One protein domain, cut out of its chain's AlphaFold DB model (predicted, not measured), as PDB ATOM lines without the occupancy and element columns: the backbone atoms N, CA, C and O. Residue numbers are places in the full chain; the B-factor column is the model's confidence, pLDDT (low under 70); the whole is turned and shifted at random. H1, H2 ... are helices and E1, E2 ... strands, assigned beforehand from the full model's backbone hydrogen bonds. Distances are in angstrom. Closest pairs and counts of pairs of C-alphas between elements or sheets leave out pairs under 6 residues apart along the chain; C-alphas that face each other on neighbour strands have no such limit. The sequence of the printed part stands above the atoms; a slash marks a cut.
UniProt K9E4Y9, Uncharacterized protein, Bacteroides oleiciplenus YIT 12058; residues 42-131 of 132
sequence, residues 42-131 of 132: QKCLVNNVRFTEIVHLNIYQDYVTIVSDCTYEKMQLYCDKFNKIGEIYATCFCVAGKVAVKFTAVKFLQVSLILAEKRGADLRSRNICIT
ATOM      1  N   GLN A  42     -23.293  40.517 -30.828       62.38
ATOM      2  CA  GLN A  42     -23.040  39.493 -31.838       62.38
ATOM      3  C   GLN A  42     -24.297  39.229 -32.657       62.38
ATOM      4  O   GLN A  42     -24.219  38.649 -33.733       62.38
ATOM      5  N   LYS A  43     -25.476  39.588 -32.134       74.12
ATOM      6  CA  LYS A  43     -26.751  39.216 -32.731       74.12
ATOM      7  C   LYS A  43     -27.750  40.363 -32.655       74.12
ATOM      8  O   LYS A  43     -27.943  40.968 -31.602       74.12
ATOM      9  N   CYS A  44     -28.434  40.624 -33.759       78.81
ATOM     10  CA  CYS A  44     -29.618  41.473 -33.768       78.81
ATOM     11  C   CYS A  44     -30.696  40.875 -34.666       78.81
ATOM     12  O   CYS A  44     -30.420  40.055 -35.541       78.81
ATOM     13  N   LEU A  45     -31.936  41.289 -34.438       82.25
ATOM     14  CA  LEU A  45     -33.055  41.025 -35.327       82.25
ATOM     15  C   LEU A  45     -33.445  42.341 -35.990       82.25
ATOM     16  O   LEU A  45     -33.692  43.308 -35.280       82.25
ATOM     17  N   VAL A  46     -33.516  42.370 -37.317       82.19
ATOM     18  CA  VAL A  46     -34.089  43.484 -38.087       82.19
ATOM     19  C   VAL A  46     -35.410  42.991 -38.665       82.19
ATOM     20  O   VAL A  46     -35.400  42.040 -39.440       82.19
ATOM     21  N   ASN A  47     -36.540  43.556 -38.235       82.12
ATOM     22  CA  ASN A  47     -37.895  43.065 -38.534       82.12
ATOM     23  C   ASN A  47     -37.990  41.528 -38.425       82.12
ATOM     24  O   ASN A  47     -38.406  40.839 -39.351       82.12
ATOM     25  N   ASN A  48     -37.536  40.980 -37.291       80.56
ATOM     26  CA  ASN A  48     -37.469  39.539 -36.989       80.56
ATOM     27  C   ASN A  48     -36.492  38.699 -37.836       80.56
ATOM     28  O   ASN A  48     -36.333  37.507 -37.572       80.56
ATOM     29  N   VAL A  49     -35.764  39.288 -38.787       81.69
ATOM     30  CA  VAL A  49     -34.686  38.607 -39.516       81.69
ATOM     31  C   VAL A  49     -33.399  38.671 -38.707       81.69
ATOM     32  O   VAL A  49     -32.942  39.744 -38.314       81.69
ATOM     33  N   ARG A  50     -32.792  37.510 -38.468       83.44
ATOM     34  CA  ARG A  50     -31.613  37.378 -37.614       83.44
ATOM     35  C   ARG A  50     -30.311  37.682 -38.348       83.44
ATOM     36  O   ARG A  50     -29.990  37.044 -39.345       83.44
ATOM     37  N   PHE A  51     -29.526  38.575 -37.757       81.12
ATOM     38  CA  PHE A  51     -28.150  38.892 -38.117       81.12
ATOM     39  C   PHE A  51     -27.222  38.425 -36.998       81.12
ATOM     40  O   PHE A  51     -27.462  38.733 -35.834       81.12
ATOM     41  N   THR A  52     -26.190  37.653 -37.338       77.19
ATOM     42  CA  THR A  52     -25.251  37.028 -36.378       77.19
ATOM     43  C   THR A  52     -23.793  37.420 -36.594       77.19
ATOM     44  O   THR A  52     -22.949  37.142 -35.751       77.19
ATOM     45  N   GLU A  53     -23.474  38.020 -37.735       77.75
ATOM     46  CA  GLU A  53     -22.108  38.380 -38.126       77.75
ATOM     47  C   GLU A  53     -21.980  39.904 -38.100       77.75
ATOM     48  O   GLU A  53     -21.806  40.548 -39.131       77.75
ATOM     49  N   ILE A  54     -22.169  40.499 -36.922       78.81
ATOM     50  CA  ILE A  54     -22.171  41.954 -36.739       78.81
ATOM     51  C   ILE A  54     -20.812  42.381 -36.193       78.81
ATOM     52  O   ILE A  54     -20.440  42.023 -35.077       78.81
ATOM     53  N   VAL A  55     -20.089  43.170 -36.981       78.81
ATOM     54  CA  VAL A  55     -18.844  43.830 -36.563       78.81
ATOM     55  C   VAL A  55     -19.179  45.118 -35.828       78.81
ATOM     56  O   VAL A  55     -18.618  45.423 -34.777       78.81
ATOM     57  N   HIS A  56     -20.112  45.885 -36.389       79.62
ATOM     58  CA  HIS A  56     -20.524  47.163 -35.840       79.62
ATOM     59  C   HIS A  56     -21.978  47.458 -36.200       79.62
ATOM     60  O   HIS A  56     -22.449  47.094 -37.276       79.62
ATOM     61  N   LEU A  57     -22.691  48.122 -35.295       82.81
ATOM     62  CA  LEU A  57     -24.091  48.466 -35.469       82.81
ATOM     63  C   LEU A  57     -24.315  49.897 -34.991       82.81
ATOM     64  O   LEU A  57     -24.063  50.214 -33.830       82.81
ATOM     65  N   ASN A  58     -24.808  50.735 -35.897       82.44
ATOM     66  CA  ASN A  58     -25.155  52.120 -35.633       82.44
ATOM     67  C   ASN A  58     -26.655  52.304 -35.755       82.44
ATOM     68  O   ASN A  58     -27.247  51.954 -36.772       82.44
ATOM     69  N   ILE A  59     -27.260  52.877 -34.722       83.81
ATOM     70  CA  ILE A  59     -28.681  53.202 -34.704       83.81
ATOM     71  C   ILE A  59     -28.794  54.712 -34.604       83.81
ATOM     72  O   ILE A  59     -28.401  55.301 -33.597       83.81
ATOM     73  N   TYR A  60     -29.337  55.309 -35.654       82.62
ATOM     74  CA  TYR A  60     -29.708  56.711 -35.702       82.62
ATOM     75  C   TYR A  60     -31.226  56.839 -35.632       82.62
ATOM     76  O   TYR A  60     -31.949  55.844 -35.625       82.62
ATOM     77  N   GLN A  61     -31.697  58.078 -35.547       82.00
ATOM     78  CA  GLN A  61     -33.120  58.369 -35.419       82.00
ATOM     79  C   GLN A  61     -33.911  57.918 -36.658       82.00
ATOM     80  O   GLN A  61     -34.993  57.365 -36.502       82.00
ATOM     81  N   ASP A  62     -33.310  58.038 -37.848       85.81
ATOM     82  CA  ASP A  62     -34.005  57.796 -39.123       85.81
ATOM     83  C   ASP A  62     -33.546  56.512 -39.834       85.81
ATOM     84  O   ASP A  62     -34.189  56.027 -40.766       85.81
ATOM     85  N   TYR A  63     -32.401  55.953 -39.433       88.06
ATOM     86  CA  TYR A  63     -31.823  54.785 -40.092       88.06
ATOM     87  C   TYR A  63     -30.945  53.952 -39.162       88.06
ATOM     88  O   TYR A  63     -30.391  54.430 -38.172       88.06
ATOM     89  N   VAL A  64     -30.760  52.688 -39.534       87.56
ATOM     90  CA  VAL A  64     -29.823  51.770 -38.883       87.56
ATOM     91  C   VAL A  64     -28.782  51.311 -39.889       87.56
ATOM     92  O   VAL A  64     -29.090  51.080 -41.054       87.56
ATOM     93  N   THR A  65     -27.535  51.174 -39.457       87.19
ATOM     94  CA  THR A  65     -26.455  50.625 -40.274       87.19
ATOM     95  C   THR A  65     -25.816  49.440 -39.573       87.19
ATOM     96  O   THR A  65     -25.465  49.526 -38.398       87.19
ATOM     97  N   ILE A  66     -25.649  48.342 -40.303       88.44
ATOM     98  CA  ILE A  66     -24.968  47.134 -39.840       88.44
ATOM     99  C   ILE A  66     -23.732  46.933 -40.701       88.44
ATOM    100  O   ILE A  66     -23.840  46.829 -41.917       88.44
ATOM    101  N   VAL A  67     -22.566  46.857 -40.068       84.88
ATOM    102  CA  VAL A  67     -21.305  46.474 -40.705       84.88
ATOM    103  C   VAL A  67     -21.020  45.021 -40.358       84.88
ATOM    104  O   VAL A  67     -21.125  44.616 -39.197       84.88
ATOM    105  N   SER A  68     -20.659  44.241 -41.368       82.94
ATOM    106  CA  SER A  68     -20.473  42.800 -41.282       82.94
ATOM    107  C   SER A  68     -19.198  42.351 -41.994       82.94
ATOM    108  O   SER A  68     -18.735  42.989 -42.940       82.94
ATOM    109  N   ASP A  69     -18.668  41.216 -41.540       81.69
ATOM    110  CA  ASP A  69     -17.599  40.463 -42.207       81.69
ATOM    111  C   ASP A  69     -18.135  39.495 -43.281       81.69
ATOM    112  O   ASP A  69     -17.365  38.766 -43.902       81.69
ATOM    113  N   CYS A  70     -19.452  39.483 -43.516       83.94
ATOM    114  CA  CYS A  70     -20.077  38.740 -44.607       83.94
ATOM    115  C   CYS A  70     -19.586  39.193 -45.991       83.94
ATOM    116  O   CYS A  70     -19.179  40.336 -46.197       83.94
ATOM    117  N   THR A  71     -19.754  38.312 -46.979       88.44
ATOM    118  CA  THR A  71     -19.600  38.671 -48.393       88.44
ATOM    119  C   THR A  71     -20.674  39.663 -48.834       88.44
ATOM    120  O   THR A  71     -21.804  39.663 -48.329       88.44
ATOM    121  N   TYR A  72     -20.328  40.496 -49.819       89.31
ATOM    122  CA  TYR A  72     -21.237  41.500 -50.371       89.31
ATOM    123  C   TYR A  72     -22.514  40.857 -50.920       89.31
ATOM    124  O   TYR A  72     -23.613  41.298 -50.607       89.31
ATOM    125  N   GLU A  73     -22.371  39.755 -51.657       91.00
ATOM    126  CA  GLU A  73     -23.477  38.996 -52.253       91.00
ATOM    127  C   GLU A  73     -24.476  38.499 -51.203       91.00
ATOM    128  O   GLU A  73     -25.687  38.651 -51.366       91.00
ATOM    129  N   LYS A  74     -23.983  37.964 -50.078       89.62
ATOM    130  CA  LYS A  74     -24.839  37.490 -48.984       89.62
ATOM    131  C   LYS A  74     -25.648  38.638 -48.383       89.62
ATOM    132  O   LYS A  74     -26.838  38.466 -48.121       89.62
ATOM    133  N   MET A  75     -25.034  39.806 -48.190       89.19
ATOM    134  CA  MET A  75     -25.742  40.982 -47.676       89.19
ATOM    135  C   MET A  75     -26.681  41.618 -48.693       89.19
ATOM    136  O   MET A  75     -27.765  42.065 -48.314       89.19
ATOM    137  N   GLN A  76     -26.330  41.585 -49.976       92.12
ATOM    138  CA  GLN A  76     -27.210  42.029 -51.047       92.12
ATOM    139  C   GLN A  76     -28.494  41.188 -51.083       92.12
ATOM    140  O   GLN A  76     -29.582  41.751 -51.105       92.12
ATOM    141  N   LEU A  77     -28.390  39.862 -50.942       91.44
ATOM    142  CA  LEU A  77     -29.560  38.978 -50.861       91.44
ATOM    143  C   LEU A  77     -30.492  39.318 -49.686       91.44
ATOM    144  O   LEU A  77     -31.709  39.171 -49.806       91.44
ATOM    145  N   TYR A  78     -29.954  39.755 -48.542       89.25
ATOM    146  CA  TYR A  78     -30.788  40.257 -47.447       89.25
ATOM    147  C   TYR A  78     -31.482  41.564 -47.832       89.25
ATOM    148  O   TYR A  78     -32.683  41.692 -47.598       89.25
ATOM    149  N   CYS A  79     -30.758  42.500 -48.448       91.69
ATOM    150  CA  CYS A  79     -31.327  43.767 -48.902       91.69
ATOM    151  C   CYS A  79     -32.476  43.542 -49.887       91.69
ATOM    152  O   CYS A  79     -33.558  44.089 -49.694       91.69
ATOM    153  N   ASP A  80     -32.283  42.673 -50.879       92.25
ATOM    154  CA  ASP A  80     -33.291  42.369 -51.894       92.25
ATOM    155  C   ASP A  80     -34.550  41.749 -51.271       92.25
ATOM    156  O   ASP A  80     -35.671  42.106 -51.638       92.25
ATOM    157  N   LYS A  81     -34.392  40.868 -50.271       90.94
ATOM    158  CA  LYS A  81     -35.522  40.294 -49.521       90.94
ATOM    159  C   LYS A  81     -36.319  41.360 -48.777       90.94
ATOM    160  O   LYS A  81     -37.545  41.345 -48.836       90.94
ATOM    161  N   PHE A  82     -35.644  42.282 -48.098       90.62
ATOM    162  CA  PHE A  82     -36.315  43.367 -47.386       90.62
ATOM    163  C   PHE A  82     -37.001  44.350 -48.334       90.62
ATOM    164  O   PHE A  82     -38.170  44.679 -48.132       90.62
ATOM    165  N   ASN A  83     -36.315  44.738 -49.408       91.25
ATOM    166  CA  ASN A  83     -36.856  45.627 -50.433       91.25
ATOM    167  C   ASN A  83     -38.080  45.016 -51.125       91.25
ATOM    168  O   ASN A  83     -39.021  45.736 -51.443       91.25
ATOM    169  N   LYS A  84     -38.115  43.686 -51.300       91.25
ATOM    170  CA  LYS A  84     -39.279  42.972 -51.843       91.25
ATOM    171  C   LYS A  84     -40.501  43.020 -50.918       91.25
ATOM    172  O   LYS A  84     -41.621  43.043 -51.417       91.25
ATOM    173  N   ILE A  85     -40.306  43.018 -49.597       89.88
ATOM    174  CA  ILE A  85     -41.401  43.169 -48.621       89.88
ATOM    175  C   ILE A  85     -41.924  44.616 -48.633       89.88
ATOM    176  O   ILE A  85     -43.130  44.839 -48.561       89.88
ATOM    177  N   GLY A  86     -41.023  45.599 -48.741       85.31
ATOM    178  CA  GLY A  86     -41.375  47.016 -48.890       85.31
ATOM    179  C   GLY A  86     -41.748  47.740 -47.589       85.31
ATOM    180  O   GLY A  86     -42.235  48.868 -47.626       85.31
ATOM    181  N   GLU A  87     -41.536  47.119 -46.426       86.06
ATOM    182  CA  GLU A  87     -41.687  47.777 -45.114       86.06
ATOM    183  C   GLU A  87     -40.470  48.627 -44.735       86.06
ATOM    184  O   GLU A  87     -40.595  49.645 -44.044       86.06
ATOM    185  N   ILE A  88     -39.296  48.206 -45.203       90.00
ATOM    186  CA  ILE A  88     -38.019  48.880 -45.003       90.00
ATOM    187  C   ILE A  88     -37.285  48.955 -46.335       90.00
ATOM    188  O   ILE A  88     -37.409  48.065 -47.177       90.00
ATOM    189  N   TYR A  89     -36.489  50.002 -46.489       93.38
ATOM    190  CA  TYR A  89     -35.573  50.149 -47.604       93.38
ATOM    191  C   TYR A  89     -34.159  49.813 -47.138       93.38
ATOM    192  O   TYR A  89     -33.651  50.411 -46.185       93.38
ATOM    193  N   ALA A  90     -33.541  48.836 -47.791       94.31
ATOM    194  CA  ALA A  90     -32.229  48.305 -47.465       94.31
ATOM    195  C   ALA A  90     -31.251  48.531 -48.625       94.31
ATOM    196  O   ALA A  90     -31.545  48.214 -49.778       94.31
ATOM    197  N   THR A  91     -30.067  49.052 -48.311       94.50
ATOM    198  CA  THR A  91     -28.995  49.302 -49.288       94.50
ATOM    199  C   THR A  91     -27.680  48.733 -48.789       94.50
ATOM    200  O   THR A  91     -27.280  49.002 -47.657       94.50
ATOM    201  N   CYS A  92     -27.015  47.947 -49.634       93.06
ATOM    202  CA  CYS A  92     -25.698  47.378 -49.367       93.06
ATOM    203  C   CYS A  92     -24.609  48.270 -49.979       93.06
ATOM    204  O   CYS A  92     -24.787  48.801 -51.073       93.06
ATOM    205  N   PHE A  93     -23.488  48.445 -49.287       89.62
ATOM    206  CA  PHE A  93     -22.330  49.196 -49.773       89.62
ATOM    207  C   PHE A  93     -21.053  48.760 -49.049       89.62
ATOM    208  O   PHE A  93     -21.097  48.176 -47.968       89.62
ATOM    209  N   CYS A  94     -19.894  49.048 -49.636       84.38
ATOM    210  CA  CYS A  94     -18.599  48.737 -49.033       84.38
ATOM    211  C   CYS A  94     -18.029  49.954 -48.296       84.38
ATOM    212  O   CYS A  94     -17.971  51.051 -48.847       84.38
ATOM    213  N   VAL A  95     -17.552  49.752 -47.067       78.88
ATOM    214  CA  VAL A  95     -16.872  50.769 -46.252       78.88
ATOM    215  C   VAL A  95     -15.569  50.183 -45.732       78.88
ATOM    216  O   VAL A  95     -15.588  49.187 -45.014       78.88
ATOM    217  N   ALA A  96     -14.433  50.791 -46.087       78.31
ATOM    218  CA  ALA A  96     -13.103  50.382 -45.615       78.31
ATOM    219  C   ALA A  96     -12.812  48.868 -45.773       78.31
ATOM    220  O   ALA A  96     -12.251  48.233 -44.881       78.31
ATOM    221  N   GLY A  97     -13.233  48.270 -46.894       75.56
ATOM    222  CA  GLY A  97     -13.049  46.837 -47.167       75.56
ATOM    223  C   GLY A  97     -14.007  45.903 -46.414       75.56
ATOM    224  O   GLY A  97     -13.844  44.688 -46.478       75.56
ATOM    225  N   LYS A  98     -15.007  46.448 -45.712       80.12
ATOM    226  CA  LYS A  98     -16.093  45.704 -45.063       80.12
ATOM    227  C   LYS A  98     -17.423  45.976 -45.746       80.12
ATOM    228  O   LYS A  98     -17.608  47.020 -46.371       80.12
ATOM    229  N   VAL A  99     -18.356  45.045 -45.599       86.38
ATOM    230  CA  VAL A  99     -19.700  45.171 -46.160       86.38
ATOM    231  C   VAL A  99     -20.611  45.806 -45.120       86.38
ATOM    232  O   VAL A  99     -20.686  45.352 -43.978       86.38
ATOM    233  N   ALA A 100     -21.300  46.867 -45.512       86.81
ATOM    234  CA  ALA A 100     -22.252  47.584 -44.686       86.81
ATOM    235  C   ALA A 100     -23.635  47.574 -45.338       86.81
ATOM    236  O   ALA A 100     -23.770  47.637 -46.559       86.81
ATOM    237  N   VAL A 101     -24.670  47.519 -44.508       91.62
ATOM    238  CA  VAL A 101     -26.064  47.620 -44.933       91.62
ATOM    239  C   VAL A 101     -26.737  48.744 -44.169       91.62
ATOM    240  O   VAL A 101     -26.687  48.766 -42.938       91.62
ATOM    241  N   LYS A 102     -27.387  49.662 -44.884       93.19
ATOM    242  CA  LYS A 102     -28.232  50.715 -44.312       93.19
ATOM    243  C   LYS A 102     -29.699  50.350 -44.489       93.19
ATOM    244  O   LYS A 102     -30.145  50.114 -45.608       93.19
ATOM    245  N   PHE A 103     -30.434  50.375 -43.386       92.62
ATOM    246  CA  PHE A 103     -31.874  50.178 -43.303       92.62
ATOM    247  C   PHE A 103     -32.554  51.500 -42.973       92.62
ATOM    248  O   PHE A 103     -32.166  52.175 -42.020       92.62
ATOM    249  N   THR A 104     -33.580  51.843 -43.738       91.62
ATOM    250  CA  THR A 104     -34.415  53.031 -43.531       91.62
ATOM    251  C   THR A 104     -35.865  52.578 -43.421       91.62
ATOM    252  O   THR A 104     -36.292  51.697 -44.174       91.62
ATOM    253  N   ALA A 105     -36.621  53.134 -42.477       88.19
ATOM    254  CA  ALA A 105     -38.036  52.810 -42.346       88.19
ATOM    255  C   ALA A 105     -38.815  53.382 -43.542       88.19
ATOM    256  O   ALA A 105     -38.709  54.569 -43.831       88.19
ATOM    257  N   VAL A 106     -39.599  52.544 -44.228       88.44
ATOM    258  CA  VAL A 106     -40.607  53.008 -45.206       88.44
ATOM    259  C   VAL A 106     -41.986  53.008 -44.557       88.44
ATOM    260  O   VAL A 106     -42.760  53.940 -44.729       88.44
ATOM    261  N   LYS A 107     -42.278  51.963 -43.778       84.75
ATOM    262  CA  LYS A 107     -43.455  51.869 -42.908       84.75
ATOM    263  C   LYS A 107     -43.043  51.689 -41.455       84.75
ATOM    264  O   LYS A 107     -43.544  52.384 -40.579       84.75
ATOM    265  N   PHE A 108     -42.137  50.745 -41.204       85.12
ATOM    266  CA  PHE A 108     -41.732  50.373 -39.856       85.12
ATOM    267  C   PHE A 108     -40.413  49.599 -39.868       85.12
ATOM    268  O   PHE A 108     -40.267  48.615 -40.594       85.12
ATOM    269  N   LEU A 109     -39.470  50.019 -39.029       86.44
ATOM    270  CA  LEU A 109     -38.189  49.357 -38.814       86.44
ATOM    271  C   LEU A 109     -38.029  49.037 -37.329       86.44
ATOM    272  O   LEU A 109     -37.890  49.935 -36.504       86.44
ATOM    273  N   GLN A 110     -37.996  47.755 -36.989       85.62
ATOM    274  CA  GLN A 110     -37.694  47.273 -35.650       85.62
ATOM    275  C   GLN A 110     -36.338  46.587 -35.626       85.62
ATOM    276  O   GLN A 110     -36.086  45.636 -36.364       85.62
ATOM    277  N   VAL A 111     -35.491  47.027 -34.705       84.44
ATOM    278  CA  VAL A 111     -34.202  46.417 -34.414       84.44
ATOM    279  C   VAL A 111     -34.199  45.924 -32.976       84.44
ATOM    280  O   VAL A 111     -34.217  46.713 -32.032       84.44
ATOM    281  N   SER A 112     -34.164  44.606 -32.808       82.38
ATOM    282  CA  SER A 112     -34.040  43.956 -31.505       82.38
ATOM    283  C   SER A 112     -32.591  43.525 -31.303       82.38
ATOM    284  O   SER A 112     -32.097  42.620 -31.977       82.38
ATOM    285  N   LEU A 113     -31.886  44.171 -30.382       77.75
ATOM    286  CA  LEU A 113     -30.525  43.805 -30.006       77.75
ATOM    287  C   LEU A 113     -30.572  42.626 -29.046       77.75
ATOM    288  O   LEU A 113     -31.203  42.721 -27.994       77.75
ATOM    289  N   ILE A 114     -29.890  41.537 -29.397       70.19
ATOM    290  CA  ILE A 114     -29.720  40.382 -28.521       70.19
ATOM    291  C   ILE A 114     -28.345  40.533 -27.878       70.19
ATOM    292  O   ILE A 114     -27.309  40.294 -28.503       70.19
ATOM    293  N   LEU A 115     -28.339  40.996 -26.631       61.34
ATOM    294  CA  LEU A 115     -27.125  41.112 -25.839       61.34
ATOM    295  C   LEU A 115     -26.800  39.723 -25.288       61.34
ATOM    296  O   LEU A 115     -27.419  39.283 -24.327       61.34
ATOM    297  N   ALA A 116     -25.863  39.016 -25.909       52.72
ATOM    298  CA  ALA A 116     -25.376  37.749 -25.376       52.72
ATOM    299  C   ALA A 116     -24.158  38.016 -24.487       52.72
ATOM    300  O   ALA A 116     -23.187  38.640 -24.922       52.72
ATOM    301  N   GLU A 117     -24.186  37.534 -23.248       49.41
ATOM    302  CA  GLU A 117     -22.970  37.439 -22.448       49.41
ATOM    303  C   GLU A 117     -22.036  36.405 -23.092       49.41
ATOM    304  O   GLU A 117     -22.487  35.369 -23.589       49.41
ATOM    305  N   LYS A 118     -20.718  36.637 -23.038       45.91
ATOM    306  CA  LYS A 118     -19.678  35.724 -23.561       45.91
ATOM    307  C   LYS A 118     -19.820  34.256 -23.108       45.91
ATOM    308  O   LYS A 118     -19.170  33.390 -23.683       45.91
ATOM    309  N   ARG A 119     -20.624  33.976 -22.074       44.34
ATOM    310  CA  ARG A 119     -20.880  32.648 -21.492       44.34
ATOM    311  C   ARG A 119     -22.272  32.069 -21.792       44.34
ATOM    312  O   ARG A 119     -22.653  31.083 -21.175       44.34
ATOM    313  N   GLY A 120     -23.001  32.625 -22.763       43.12
ATOM    314  CA  GLY A 120     -24.173  31.966 -23.356       43.12
ATOM    315  C   GLY A 120     -25.531  32.316 -22.745       43.12
ATOM    316  O   GLY A 120     -26.512  31.661 -23.085       43.12
ATOM    317  N   ALA A 121     -25.615  33.338 -21.891       44.47
ATOM    318  CA  ALA A 121     -26.891  33.862 -21.404       44.47
ATOM    319  C   ALA A 121     -27.294  35.123 -22.188       44.47
ATOM    320  O   ALA A 121     -26.524  36.083 -22.265       44.47
ATOM    321  N   ASP A 122     -28.499  35.130 -22.765       52.81
ATOM    322  CA  ASP A 122     -29.076  36.314 -23.409       52.81
ATOM    323  C   ASP A 122     -29.551  37.302 -22.326       52.81
ATOM    324  O   ASP A 122     -30.561  37.109 -21.648       52.81
ATOM    325  N   LEU A 123     -28.793  38.380 -22.139       51.34
ATOM    326  CA  LEU A 123     -29.007  39.414 -21.136       51.34
ATOM    327  C   LEU A 123     -29.801  40.578 -21.709       51.34
ATOM    328  O   LEU A 123     -29.267  41.641 -21.999       51.34
ATOM    329  N   ARG A 124     -31.119  40.386 -21.767       54.88
ATOM    330  CA  ARG A 124     -32.120  41.385 -22.175       54.88
ATOM    331  C   ARG A 124     -32.046  41.780 -23.651       54.88
ATOM    332  O   ARG A 124     -31.024  42.204 -24.185       54.88
ATOM    333  N   SER A 125     -33.208  41.724 -24.291       60.25
ATOM    334  CA  SER A 125     -33.422  42.335 -25.593       60.25
ATOM    335  C   SER A 125     -33.631  43.838 -25.428       60.25
ATOM    336  O   SER A 125     -34.421  44.288 -24.595       60.25
ATOM    337  N   ARG A 126     -32.919  44.638 -26.224       71.81
ATOM    338  CA  ARG A 126     -33.261  46.054 -26.403       71.81
ATOM    339  C   ARG A 126     -33.931  46.201 -27.753       71.81
ATOM    340  O   ARG A 126     -33.285  45.987 -28.773       71.81
ATOM    341  N   ASN A 127     -35.198  46.590 -27.742       75.38
ATOM    342  CA  ASN A 127     -35.958  46.829 -28.960       75.38
ATOM    343  C   ASN A 127     -35.939  48.317 -29.275       75.38
ATOM    344  O   ASN A 127     -36.147  49.152 -28.394       75.38
ATOM    345  N   ILE A 128     -35.659  48.634 -30.529       81.25
ATOM    346  CA  ILE A 128     -35.686  49.988 -31.055       81.25
ATOM    347  C   ILE A 128     -36.590  49.966 -32.271       81.25
ATOM    348  O   ILE A 128     -36.420  49.123 -33.147       81.25
ATOM    349  N   CYS A 129     -37.553  50.874 -32.294       83.75
ATOM    350  CA  CYS A 129     -38.501  51.008 -33.383       83.75
ATOM    351  C   CYS A 129     -38.320  52.387 -34.008       83.75
ATOM    352  O   CYS A 129     -38.247  53.382 -33.290       83.75
ATOM    353  N   ILE A 130     -38.243  52.419 -35.332       81.69
ATOM    354  CA  ILE A 130     -38.190  53.620 -36.152       81.69
ATOM    355  C   ILE A 130     -39.405  53.568 -37.074       81.69
ATOM    356  O   ILE A 130     -39.618  52.593 -37.799       81.69
ATOM    357  N   THR A 131     -40.205  54.619 -37.015       83.31
ATOM    358  CA  THR A 131     -41.308  54.898 -37.932       83.31
ATOM    359  C   THR A 131     -40.970  56.179 -38.695       83.31
ATOM    360  O   THR A 131     -40.315  57.033 -38.093       83.31
TER     361      THR A 131
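Overview. This is residues 42 to 131 of the 132 residues of an uncharacterized protein of Bacteroides oleiciplenus YIT 12058 (UniProt K9E4Y9). Two sheets of four strands stand partly face to face as a loose sandwich, their strands crossed, and H1 packs beside the first sheet on that same face of the second. The sheet E3 E4 E6 E5 is a wall: H1 covers its E5 and E6 part, E1 and E2 lie over its E3 and E4 part, and its other face is bare, while the long hairpin E7 and E8 reaches away to its turn at residues 117 to 121. The printed part has 90 residues, with one named helix and eight named strands in the order E1 E2 E3 E4 H1 E5 E6 E7 E8. Both sheets, E2 E1 E7 E8 and E3 E4 E6 E5, are antiparallel, and the class is mixed, helices and strands. The whole is compact, with a radius of gyration of the C-alphas of 12.7 A and spans of 35 by 31 by 20 A.

Arrangement. Start with E1, residues 42 to 46, and E2, residues 49 to 51, a hairpin where N 51 and O 44 are 2.8 A apart, within hydrogen-bond range. In the other sheet, E3, residues 56 to 59, and E4, residues 63 to 68, form a hairpin with N 65 and O 58 at 2.8 A. H1, residues 72 to 85, has every O i to N i+4 pair within hydrogen-bond range. Next come E5, residues 88 to 95, and E6, residues 98 to 105, a hairpin with N 100 and O 93 at 2.8 A; E6 is also antiparallel to E4, with N 66 and O 101 at 2.9 A. H1 is on this sheet at a height of 8.1 A, two layers with the helix on one face; it lies over E5 and only just over E6, on which 3 of its C-alphas fall, and runs along the strands, at 7 degrees to E5 on the local plane. The closest C-alphas of H1 and E5 are those of Cys 79 and Ala 90, 4.8 A apart. E4, H1 and E5 form a split strand-helix-strand unit, two strands running the same way with E6 between them, and its crossover is right-handed. Then E7, residues 109 to 116, returns to the first sheet as the antiparallel neighbour of E1, with N 112 and O 45 at 2.8 A, and forms a hairpin with E8, residues 122 to 130, with N 111 and O 128 at 2.8 A. In the sandwich, two sheets face to face, the facing parts are 10.0 A centre to centre and the strands of the two sheets stand at 44 degrees. Both sheets are twisted.

Along the chain. Find C-alpha 42 at (-23.040, 39.493, -31.838), where E1 begins its 13.3 A. E4 covers 16.5 A, and H1 runs 20.3 A from C-alpha 72 at (-21.237, 41.500, -50.371). E5 covers 21.3 A, E6 23.2 A and E7 21.9 A; E8 ends 23.3 A from its start, at C-alpha 130 (-38.190, 53.620, -36.152). The short strands E2 and E3 cover 6.7 A and 10.2 A.

Size, cuts and confidence. Look for the two C-alphas farthest apart at Gly 86 and Arg 119, 37.1 A. The printed part has no cut, and its links between named elements are tight. The mean pLDDT of the printed part is 80.7; it is under 70 at residue 42 and at residues 115 to 125.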